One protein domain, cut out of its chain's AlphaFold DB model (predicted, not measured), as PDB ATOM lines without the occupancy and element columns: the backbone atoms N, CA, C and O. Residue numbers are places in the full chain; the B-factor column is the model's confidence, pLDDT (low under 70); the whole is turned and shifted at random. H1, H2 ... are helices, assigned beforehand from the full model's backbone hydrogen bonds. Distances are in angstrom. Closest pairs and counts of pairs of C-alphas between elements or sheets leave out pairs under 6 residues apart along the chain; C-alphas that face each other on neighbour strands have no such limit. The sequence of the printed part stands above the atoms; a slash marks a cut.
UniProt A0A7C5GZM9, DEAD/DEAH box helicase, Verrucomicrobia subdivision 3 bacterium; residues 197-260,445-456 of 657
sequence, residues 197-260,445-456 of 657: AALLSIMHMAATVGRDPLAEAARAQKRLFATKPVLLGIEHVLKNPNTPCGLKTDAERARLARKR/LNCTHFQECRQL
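AT A GLANCE: This is residues 197 to 260 and 445 to 456 of the 657 residues of the protein "DEAD/DEAH box helicase" of Verrucomicrobia subdivision 3 bacterium (UniProt A0A7C5GZM9). Two pairs of helices make two lobes at opposite ends of a loosely joined body: H1 and H2 form a helical hairpin in one lobe, and H4 and H5 cross at a steep angle in the other. The short helix H3 sits between the lobes, and residues 223 to 228 of the long link after H2 stick out as a free loop. The printed part has 76 residues with five named helices, H1 to H5 in that order along the chain, and no named strand; its class is all helix. It is only just loose, close to compact, with a radius of gyration of the C-alphas of 14.0 A and spans of 38 by 32 by 18 A.

IN THESE COORDINATES: H1 begins the printed part and takes residues 197 to 208, 16.7 A from first to last C-alpha, with C-alpha 197 at (33.570, 5.381, -36.463). H2 is residues 213 to 222, 14.4 A long. H3 is residues 235 to 239, 6.7 A long, with C-alpha 235 at (23.263, -6.163, -24.207). H4 is residues 250 to 258, 12.3 A long. H5 is residues 450 to 455, 9.0 A long, and ends with C-alpha 455 at (18.309, -18.392, -26.037).

HOW THE PARTS SIT: H1 and H2 touch, and their closest C-alphas, those of Met 203 and Pro 213, are 4.3 A apart. They form a hairpin, running opposite ways at a steep tilt of 44 degrees. H2 and H3 are close but not clearly touching, with the closest C-alphas, of Ala 215 and Leu 238, 6.9 A apart. H3 and H4 only just touch, with 3 pairs of C-alphas within 8 A; the closest are those of Val 237 and Asp 250, at 6.0 A. H4 and H5 touch, the closest C-alphas being those of Ala 254 and Cys 453, 5.0 A apart. They run opposite ways at a steep tilt of 69 degrees, only just short of about perpendicular. H1 is apart from H3, H4 and H5, and H2 is apart from H4 and H5. H3 and H5 are only just apart, with a closest C-alpha distance of 8.3 A. In H1, H2, H4 and H5 every O i to N i+4 pair is within hydrogen-bond range; in H3 0 of 1 is, beside 1 of 2 O i to N i+3 pairs.

THE WHOLE: The two farthest C-alphas, of Phe 225 and Arg 260, are 40.8 A apart. Residues 261 to 444 are not printed, and C-alphas 260 and 445 are 11.4 A apart across the cut, which falls in the link from H4 to H5. The link from H1 to H2 is tight, that from H3 to H4 short, and that from H2 to H3 long, with 12 residues. Mean pLDDT of the printed part is 90.9, and no printed residue is under 70.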
ATOM      1  N   ALA A 197      32.580   4.353 -36.705       93.75
ATOM      2  CA  ALA A 197      33.570   5.381 -36.463       93.75
ATOM      3  C   ALA A 197      33.284   6.105 -35.145       93.75
ATOM      4  O   ALA A 197      34.116   6.100 -34.237       93.75
ATOM      5  N   ALA A 198      32.052   6.598 -34.988       93.38
ATOM      6  CA  ALA A 198      31.636   7.305 -33.782       93.38
ATOM      7  C   ALA A 198      31.740   6.433 -32.520       93.38
ATOM      8  O   ALA A 198      32.225   6.888 -31.482       93.38
ATOM      9  N   LEU A 199      31.300   5.174 -32.591       95.06
ATOM     10  CA  LEU A 199      31.340   4.273 -31.438       95.06
ATOM     11  C   LEU A 199      32.770   3.882 -31.057       95.06
ATOM     12  O   LEU A 199      33.081   3.884 -29.869       95.06
ATOM     13  N   LEU A 200      33.647   3.608 -32.029       96.69
ATOM     14  CA  LEU A 200      35.062   3.342 -31.765       96.69
ATOM     15  C   LEU A 200      35.741   4.566 -31.135       96.69
ATOM     16  O   LEU A 200      36.484   4.407 -30.170       96.69
ATOM     17  N   SER A 201      35.437   5.791 -31.584       95.81
ATOM     18  CA  SER A 201      35.952   7.008 -30.938       95.81
ATOM     19  C   SER A 201      35.455   7.159 -29.495       95.81
ATOM     20  O   SER A 201      36.245   7.462 -28.601       95.81
ATOM     21  N   ILE A 202      34.164   6.910 -29.233       96.31
ATOM     22  CA  ILE A 202      33.593   6.942 -27.874       96.31
ATOM     23  C   ILE A 202      34.271   5.900 -26.978       96.31
ATOM     24  O   ILE A 202      34.631   6.202 -25.843       96.31
ATOM     25  N   MET A 203      34.474   4.689 -27.495       97.25
ATOM     26  CA  MET A 203      35.142   3.594 -26.793       97.25
ATOM     27  C   MET A 203      36.594   3.924 -26.466       97.25
ATOM     28  O   MET A 203      37.044   3.661 -25.353       97.25
ATOM     29  N   HIS A 204      37.314   4.544 -27.401       96.94
ATOM     30  CA  HIS A 204      38.676   5.003 -27.160       96.94
ATOM     31  C   HIS A 204      38.718   6.054 -26.048       96.94
ATOM     32  O   HIS A 204      39.474   5.902 -25.093       96.94
ATOM     33  N   MET A 205      37.855   7.072 -26.122       96.69
ATOM     34  CA  MET A 205      37.770   8.110 -25.091       96.69
ATOM     35  C   MET A 205      37.366   7.556 -23.723       96.69
ATOM     36  O   MET A 205      37.828   8.053 -22.704       96.69
ATOM     37  N   ALA A 206      36.510   6.534 -23.679       97.19
ATOM     38  CA  ALA A 206      36.172   5.849 -22.438       97.19
ATOM     39  C   ALA A 206      37.402   5.145 -21.844       97.19
ATOM     40  O   ALA A 206      37.691   5.328 -20.663       97.19
ATOM     41  N   ALA A 207      38.158   4.417 -22.671       96.56
ATOM     42  CA  ALA A 207      39.366   3.722 -22.244       96.56
ATOM     43  C   ALA A 207      40.432   4.687 -21.698       96.56
ATOM     44  O   ALA A 207      41.018   4.414 -20.651       96.56
ATOM     45  N   THR A 208      40.654   5.836 -22.351       95.00
ATOM     46  CA  THR A 208      41.674   6.814 -21.923       95.00
ATOM     47  C   THR A 208      41.375   7.443 -20.564       95.00
ATOM     48  O   THR A 208      42.303   7.800 -19.843       95.00
ATOM     49  N   VAL A 209      40.099   7.540 -20.176       96.50
ATOM     50  CA  VAL A 209      39.675   8.045 -18.857       96.50
ATOM     51  C   VAL A 209      39.347   6.928 -17.854       96.50
ATOM     52  O   VAL A 209      38.762   7.202 -16.807       96.50
ATOM     53  N   GLY A 210      39.690   5.671 -18.162       95.44
ATOM     54  CA  GLY A 210      39.507   4.522 -17.267       95.44
ATOM     55  C   GLY A 210      38.061   4.029 -17.112       95.44
ATOM     56  O   GLY A 210      37.735   3.390 -16.113       95.44
ATOM     57  N   ARG A 211      37.173   4.332 -18.064       96.12
ATOM     58  CA  ARG A 211      35.796   3.807 -18.122       96.12
ATOM     59  C   ARG A 211      35.714   2.571 -19.018       96.12
ATOM     60  O   ARG A 211      36.521   2.407 -19.925       96.12
ATOM     61  N   ASP A 212      34.697   1.736 -18.795       94.19
ATOM     62  CA  ASP A 212      34.422   0.556 -19.626       94.19
ATOM     63  C   ASP A 212      33.966   0.976 -21.045       94.19
ATOM     64  O   ASP A 212      32.878   1.554 -21.191       94.19
ATOM     65  N   PRO A 213      34.750   0.670 -22.098       95.94
ATOM     66  CA  PRO A 213      34.409   1.029 -23.472       95.94
ATOM     67  C   PRO A 213      33.097   0.403 -23.954       95.94
ATOM     68  O   PRO A 213      32.281   1.072 -24.592       95.94
ATOM     69  N   LEU A 214      32.861  -0.874 -23.634       94.06
ATOM     70  CA  LEU A 214      31.682  -1.612 -24.094       94.06
ATOM     71  C   LEU A 214      30.406  -1.045 -23.469       94.06
ATOM     72  O   LEU A 214      29.385  -0.889 -24.149       94.06
ATOM     73  N   ALA A 215      30.474  -0.688 -22.186       93.25
ATOM     74  CA  ALA A 215      29.372  -0.043 -21.487       93.25
ATOM     75  C   ALA A 215      29.044   1.335 -22.086       93.25
ATOM     76  O   ALA A 215      27.867   1.642 -22.302       93.25
ATOM     77  N   GLU A 216      30.056   2.151 -22.403       94.38
ATOM     78  CA  GLU A 216      29.850   3.476 -23.003       94.38
ATOM     79  C   GLU A 216      29.314   3.392 -24.443       94.38
ATOM     80  O   GLU A 216      28.402   4.146 -24.797       94.38
ATOM     81  N   ALA A 217      29.758   2.424 -25.251       93.75
ATOM     82  CA  ALA A 217      29.190   2.182 -26.580       93.75
ATOM     83  C   ALA A 217      27.695   1.823 -26.511       93.75
ATOM     84  O   ALA A 217      26.865   2.405 -27.219       93.75
ATOM     85  N   ALA A 218      27.323   0.909 -25.609       92.00
ATOM     86  CA  ALA A 218      25.926   0.542 -25.396       92.00
ATOM     87  C   ALA A 218      25.097   1.712 -24.839       92.00
ATOM     88  O   ALA A 218      23.931   1.885 -25.204       92.00
ATOM     89  N   ARG A 219      25.685   2.543 -23.971       91.94
ATOM     90  CA  ARG A 219      25.044   3.759 -23.456       91.94
ATOM     91  C   ARG A 219      24.767   4.760 -24.576       91.94
ATOM     92  O   ARG A 219      23.658   5.289 -24.635       91.94
ATOM     93  N   ALA A 220      25.739   5.011 -25.453       91.00
ATOM     94  CA  ALA A 220      25.585   5.910 -26.594       91.00
ATOM     95  C   ALA A 220      24.469   5.425 -27.528       91.00
ATOM     96  O   ALA A 220      23.574   6.193 -27.881       91.00
ATOM     97  N   GLN A 221      24.456   4.126 -27.833       88.12
ATOM     98  CA  GLN A 221      23.430   3.510 -28.665       88.12
ATOM     99  C   GLN A 221      22.020   3.701 -28.077       88.12
ATOM    100  O   GLN A 221      21.112   4.116 -28.798       88.12
ATOM    101  N   LYS A 222      21.827   3.452 -26.775       85.56
ATOM    102  CA  LYS A 222      20.517   3.584 -26.105       85.56
ATOM    103  C   LYS A 222      19.941   5.001 -26.147       85.56
ATOM    104  O   LYS A 222      18.737   5.165 -25.978       85.56
ATOM    105  N   ARG A 223      20.783   6.019 -26.352       87.06
ATOM    106  CA  ARG A 223      20.376   7.430 -26.449       87.06
ATOM    107  C   ARG A 223      20.004   7.857 -27.868       87.06
ATOM    108  O   ARG A 223      19.554   8.985 -28.050       87.06
ATOM    109  N   LEU A 224      20.185   6.991 -28.865       83.12
ATOM    110  CA  LEU A 224      19.748   7.272 -30.228       83.12
ATOM    111  C   LEU A 224      18.217   7.283 -30.284       83.12
ATOM    112  O   LEU A 224      17.568   6.311 -29.899       83.12
ATOM    113  N   PHE A 225      17.645   8.365 -30.817       80.62
ATOM    114  CA  PHE A 225      16.209   8.489 -31.061       80.62
ATOM    115  C   PHE A 225      15.777   7.525 -32.172       80.62
ATOM    116  O   PHE A 225      15.781   7.868 -33.353       80.62
ATOM    117  N   ALA A 226      15.444   6.288 -31.803       74.50
ATOM    118  CA  ALA A 226      15.029   5.266 -32.750       74.50
ATOM    119  C   ALA A 226      13.917   4.371 -32.199       74.50
ATOM    120  O   ALA A 226      14.000   3.869 -31.083       74.50
ATOM    121  N   THR A 227      12.912   4.095 -33.036       75.06
ATOM    122  CA  THR A 227      11.759   3.244 -32.692       75.06
ATOM    123  C   THR A 227      12.158   1.803 -32.361       75.06
ATOM    124  O   THR A 227      11.496   1.142 -31.570       75.06
ATOM    125  N   LYS A 228      13.241   1.299 -32.967       77.94
ATOM    126  CA  LYS A 228      13.837  -0.011 -32.658       77.94
ATOM    127  C   LYS A 228      15.252   0.197 -32.111       77.94
ATOM    128  O   LYS A 228      16.004   0.934 -32.746       77.94
ATOM    129  N   PRO A 229      15.663  -0.437 -31.003       77.94
ATOM    130  CA  PRO A 229      17.052  -0.383 -30.544       77.94
ATOM    131  C   PRO A 229      18.017  -1.001 -31.569       77.94
ATOM    132  O   PRO A 229      17.667  -1.959 -32.256       77.94
ATOM    133  N   VAL A 230      19.228  -0.457 -31.678       81.31
ATOM    134  CA  VAL A 230      20.344  -1.054 -32.432       81.31
ATOM    135  C   VAL A 230      21.133  -1.906 -31.459       81.31
ATOM    136  O   VAL A 230      21.655  -1.385 -30.488       81.31
ATOM    137  N   LEU A 231      21.231  -3.203 -31.699       86.81
ATOM    138  CA  LEU A 231      21.965  -4.077 -30.792       86.81
ATOM    139  C   LEU A 231      23.417  -4.221 -31.257       86.81
ATOM    140  O   LEU A 231      23.679  -4.437 -32.440       86.81
ATOM    141  N   LEU A 232      24.355  -4.111 -30.322       91.19
ATOM    142  CA  LEU A 232      25.791  -4.299 -30.506       91.19
ATOM    143  C   LEU A 232      26.223  -5.755 -30.245       91.19
ATOM    144  O   LEU A 232      27.335  -6.144 -30.617       91.19
ATOM    145  N   GLY A 233      25.342  -6.577 -29.658       92.00
ATOM    146  CA  GLY A 233      25.598  -7.983 -29.329       92.00
ATOM    147  C   GLY A 233      26.304  -8.173 -27.986       92.00
ATOM    148  O   GLY A 233      27.061  -9.133 -27.821       92.00
ATOM    149  N   ILE A 234      26.090  -7.235 -27.063       92.75
ATOM    150  CA  ILE A 234      26.647  -7.213 -25.699       92.75
ATOM    151  C   ILE A 234      25.585  -6.842 -24.653       92.75
ATOM    152  O   ILE A 234      25.891  -6.655 -23.477       92.75
ATOM    153  N   GLU A 235      24.328  -6.679 -25.061       91.12
ATOM    154  CA  GLU A 235      23.263  -6.163 -24.207       91.12
ATOM    155  C   GLU A 235      22.960  -7.088 -23.037       91.12
ATOM    156  O   GLU A 235      22.611  -6.609 -21.955       91.12
ATOM    157  N   HIS A 236      23.074  -8.399 -23.244       89.88
ATOM    158  CA  HIS A 236      22.869  -9.366 -22.180       89.88
ATOM    159  C   HIS A 236      24.127  -9.521 -21.315       89.88
ATOM    160  O   HIS A 236      24.025  -9.590 -20.089       89.88
ATOM    161  N   VAL A 237      25.318  -9.479 -21.922       89.69
ATOM    162  CA  VAL A 237      26.602  -9.425 -21.201       89.69
ATOM    163  C   VAL A 237      26.646  -8.275 -20.200       89.69
ATOM    164  O   VAL A 237      27.015  -8.500 -19.052       89.69
ATOM    165  N   LEU A 238      26.235  -7.067 -20.597       90.19
ATOM    166  CA  LEU A 238      26.267  -5.892 -19.719       90.19
ATOM    167  C   LEU A 238      25.288  -5.984 -18.541       90.19
ATOM    168  O   LEU A 238      25.518  -5.358 -17.511       90.19
ATOM    169  N   LYS A 239      24.204  -6.758 -18.672       89.88
ATOM    170  CA  LYS A 239      23.295  -7.043 -17.548       89.88
ATOM    171  C   LYS A 239      23.906  -8.049 -16.575       89.88
ATOM    172  O   LYS A 239      23.708  -7.926 -15.374       89.88
ATOM    173  N   ASN A 240      24.664  -9.007 -17.107       89.44
ATOM    174  CA  ASN A 240      25.219 -10.139 -16.375       89.44
ATOM    175  C   ASN A 240      26.751 -10.216 -16.576       89.44
ATOM    176  O   ASN A 240      27.238 -11.138 -17.246       89.44
ATOM    177  N   PRO A 241      27.543  -9.258 -16.054       84.69
ATOM    178  CA  PRO A 241      28.975  -9.162 -16.363       84.69
ATOM    179  C   PRO A 241      29.815 -10.276 -15.718       84.69
ATOM    180  O   PRO A 241      30.796 -10.721 -16.311       84.69
ATOM    181  N   ASN A 242      29.397 -10.784 -14.554       87.06
ATOM    182  CA  ASN A 242      30.179 -11.694 -13.707       87.06
ATOM    183  C   ASN A 242      29.880 -13.186 -13.950       87.06
ATOM    184  O   ASN A 242      29.893 -13.993 -13.024       87.06
ATOM    185  N   THR A 243      29.570 -13.579 -15.187       87.88
ATOM    186  CA  THR A 243      29.325 -14.997 -15.502       87.88
ATOM    187  C   THR A 243      30.618 -15.823 -15.449       87.88
ATOM    188  O   THR A 243      31.625 -15.353 -15.986       87.88
ATOM    189  N   PRO A 244      30.594 -17.084 -14.963       88.56
ATOM    190  CA  PRO A 244      31.792 -17.927 -14.832       88.56
ATOM    191  C   PRO A 244      32.563 -18.177 -16.135       88.56
ATOM    192  O   PRO A 244      33.753 -18.462 -16.109       88.56
ATOM    193  N   CYS A 245      31.905 -18.069 -17.294       88.50
ATOM    194  CA  CYS A 245      32.562 -18.243 -18.587       88.50
ATOM    195  C   CYS A 245      33.450 -17.063 -19.012       88.50
ATOM    196  O   CYS A 245      34.185 -17.206 -19.982       88.50
ATOM    197  N   GLY A 246      33.353 -15.896 -18.361       88.12
ATOM    198  CA  GLY A 246      34.166 -14.709 -18.667       88.12
ATOM    199  C   GLY A 246      33.923 -14.059 -20.039       88.12
ATOM    200  O   GLY A 246      34.485 -13.004 -20.328       88.12
ATOM    201  N   LEU A 247      33.069 -14.650 -20.884       89.62
ATOM    202  CA  LEU A 247      32.836 -14.210 -22.260       89.62
ATOM    203  C   LEU A 247      32.159 -12.836 -22.316       89.62
ATOM    204  O   LEU A 247      31.191 -12.572 -21.591       89.62
ATOM    205  N   LYS A 248      32.649 -11.991 -23.229       88.56
ATOM    206  CA  LYS A 248      32.294 -10.567 -23.341       88.56
ATOM    207  C   LYS A 248      31.260 -10.253 -24.426       88.56
ATOM    208  O   LYS A 248      30.846  -9.106 -24.539       88.56
ATOM    209  N   THR A 249      30.804 -11.243 -25.201       92.19
ATOM    210  CA  THR A 249      29.744 -11.049 -26.209       92.19
ATOM    211  C   THR A 249      28.611 -12.066 -26.084       92.19
ATOM    212  O   THR A 249      28.818 -13.224 -25.704       92.19
ATOM    213  N   ASP A 250      27.399 -11.639 -26.442       93.31
ATOM    214  CA  ASP A 250      26.180 -12.451 -26.362       93.31
ATOM    215  C   ASP A 250      26.285 -13.688 -27.268       93.31
ATOM    216  O   ASP A 250      25.927 -14.799 -26.877       93.31
ATOM    217  N   ALA A 251      26.860 -13.517 -28.461       93.44
ATOM    218  CA  ALA A 251      27.042 -14.590 -29.431       93.44
ATOM    219  C   ALA A 251      28.055 -15.649 -28.970       93.44
ATOM    220  O   ALA A 251      27.847 -16.839 -29.211       93.44
ATOM    221  N   GLU A 252      29.143 -15.252 -28.304       93.31
ATOM    222  CA  GLU A 252      30.090 -16.206 -27.718       93.31
ATOM    223  C   GLU A 252      29.433 -17.003 -26.590       93.31
ATOM    224  O   GLU A 252      29.530 -18.233 -26.579       93.31
ATOM    225  N   ARG A 253      28.697 -16.331 -25.690       93.81
ATOM    226  CA  ARG A 253      27.936 -16.997 -24.619       93.81
ATOM    227  C   ARG A 253      26.911 -17.979 -25.183       93.81
ATOM    228  O   ARG A 253      26.835 -19.113 -24.713       93.81
ATOM    229  N   ALA A 254      26.190 -17.588 -26.235       94.06
ATOM    230  CA  ALA A 254      25.222 -18.446 -26.913       94.06
ATOM    231  C   ALA A 254      25.868 -19.704 -27.504       94.06
ATOM    232  O   ALA A 254      25.355 -20.814 -27.347       94.06
ATOM    233  N   ARG A 255      27.017 -19.545 -28.171       94.50
ATOM    234  CA  ARG A 255      27.761 -20.669 -28.755       94.50
ATOM    235  C   ARG A 255      28.301 -21.601 -27.685       94.50
ATOM    236  O   ARG A 255      28.179 -22.811 -27.850       94.50
ATOM    237  N   LEU A 256      28.848 -21.065 -26.594       92.88
ATOM    238  CA  LEU A 256      29.346 -21.878 -25.490       92.88
ATOM    239  C   LEU A 256      28.205 -22.655 -24.816       92.88
ATOM    240  O   LEU A 256      28.320 -23.865 -24.649       92.88
ATOM    241  N   ALA A 257      27.077 -22.006 -24.520       91.88
ATOM    242  CA  ALA A 257      25.919 -22.652 -23.894       91.88
ATOM    243  C   ALA A 257      25.296 -23.760 -24.771       91.88
ATOM    244  O   ALA A 257      24.750 -24.748 -24.271       91.88
ATOM    245  N   ARG A 258      25.382 -23.619 -26.101       93.00
ATOM    246  CA  ARG A 258      24.919 -24.632 -27.066       93.00
ATOM    247  C   ARG A 258      25.972 -25.696 -27.381       93.00
ATOM    248  O   ARG A 258      25.608 -26.744 -27.912       93.00
ATOM    249  N   LYS A 259      27.248 -25.469 -27.045       92.06
ATOM    250  CA  LYS A 259      28.324 -26.447 -27.242       92.06
ATOM    251  C   LYS A 259      28.048 -27.697 -26.403       92.06
ATOM    252  O   LYS A 259      27.498 -27.637 -25.299       92.06
ATOM    253  N   ARG A 260      28.433 -28.848 -26.945       91.06
ATOM    254  CA  ARG A 260      28.473 -30.124 -26.233       91.06
ATOM    255  C   ARG A 260      29.912 -30.605 -26.212       91.06
ATOM    256  O   ARG A 260      30.523 -30.755 -27.269       91.06
ATOM    257  N   LEU A 445      28.065 -25.323 -16.350       87.31
ATOM    258  CA  LEU A 445      27.413 -26.370 -15.553       87.31
ATOM    259  C   LEU A 445      26.661 -25.795 -14.346       87.31
ATOM    260  O   LEU A 445      25.493 -26.108 -14.145       87.31
ATOM    261  N   ASN A 446      27.315 -24.887 -13.620       87.81
ATOM    262  CA  ASN A 446      26.773 -24.230 -12.426       87.81
ATOM    263  C   ASN A 446      26.436 -22.749 -12.676       87.81
ATOM    264  O   ASN A 446      26.369 -21.946 -11.748       87.81
ATOM    265  N   CYS A 447      26.274 -22.351 -13.942       90.25
ATOM    266  CA  CYS A 447      25.979 -20.967 -14.296       90.25
ATOM    267  C   CYS A 447      24.469 -20.703 -14.220       90.25
ATOM    268  O   CYS A 447      23.696 -21.263 -15.000       90.25
ATOM    269  N   THR A 448      24.054 -19.782 -13.350       91.81
ATOM    270  CA  THR A 448      22.650 -19.346 -13.198       91.81
ATOM    271  C   THR A 448      22.055 -18.770 -14.489       91.81
ATOM    272  O   THR A 448      20.858 -18.891 -14.725       91.81
ATOM    273  N   HIS A 449      22.891 -18.220 -15.375       91.81
ATOM    274  CA  HIS A 449      22.484 -17.612 -16.648       91.81
ATOM    275  C   HIS A 449      22.524 -18.574 -17.847       91.81
ATOM    276  O   HIS A 449      22.381 -18.143 -18.993       91.81
ATOM    277  N   PHE A 450      22.742 -19.876 -17.631       90.00
ATOM    278  CA  PHE A 450      22.880 -20.852 -18.718       90.00
ATOM    279  C   PHE A 450      21.672 -20.874 -19.670       90.00
ATOM    280  O   PHE A 450      21.852 -20.852 -20.892       90.00
ATOM    281  N   GLN A 451      20.447 -20.893 -19.130       91.19
ATOM    282  CA  GLN A 451      19.225 -20.948 -19.944       91.19
ATOM    283  C   GLN A 451      19.034 -19.674 -20.770       91.19
ATOM    284  O   GLN A 451      18.731 -19.761 -21.960       91.19
ATOM    285  N   GLU A 452      19.292 -18.507 -20.175       91.88
ATOM    286  CA  GLU A 452      19.243 -17.217 -20.870       91.88
ATOM    287  C   GLU A 452      20.267 -17.182 -22.011       91.88
ATOM    288  O   GLU A 452      19.915 -16.927 -23.163       91.88
ATOM    289  N   CYS A 453      21.520 -17.555 -21.725       92.31
ATOM    290  CA  CYS A 453      22.592 -17.602 -22.719       92.31
ATOM    291  C   CYS A 453      22.243 -18.526 -23.891       92.31
ATOM    292  O   CYS A 453      22.531 -18.208 -25.042       92.31
ATOM    293  N   ARG A 454      21.582 -19.659 -23.629       92.50
ATOM    294  CA  ARG A 454      21.172 -20.608 -24.670       92.50
ATOM    295  C   ARG A 454      20.128 -20.028 -25.628       92.50
ATOM    296  O   ARG A 454      20.074 -20.485 -26.771       92.50
ATOM    297  N   GLN A 455      19.332 -19.046 -25.209       93.75
ATOM    298  CA  GLN A 455      18.309 -18.392 -26.037       93.75
ATOM    299  C   GLN A 455      18.856 -17.218 -26.867       93.75
ATOM    300  O   GLN A 455      18.238 -16.836 -27.858       93.75
ATOM    301  N   LEU A 456      20.037 -16.691 -26.530       92.88
ATOM    302  CA  LEU A 456      20.672 -15.581 -27.249       92.88
ATOM    303  C   LEU A 456      21.009 -15.925 -28.717       92.88
ATOM    304  O   LEU A 456      21.227 -17.092 -29.064       92.88
TER     305      LEU A 456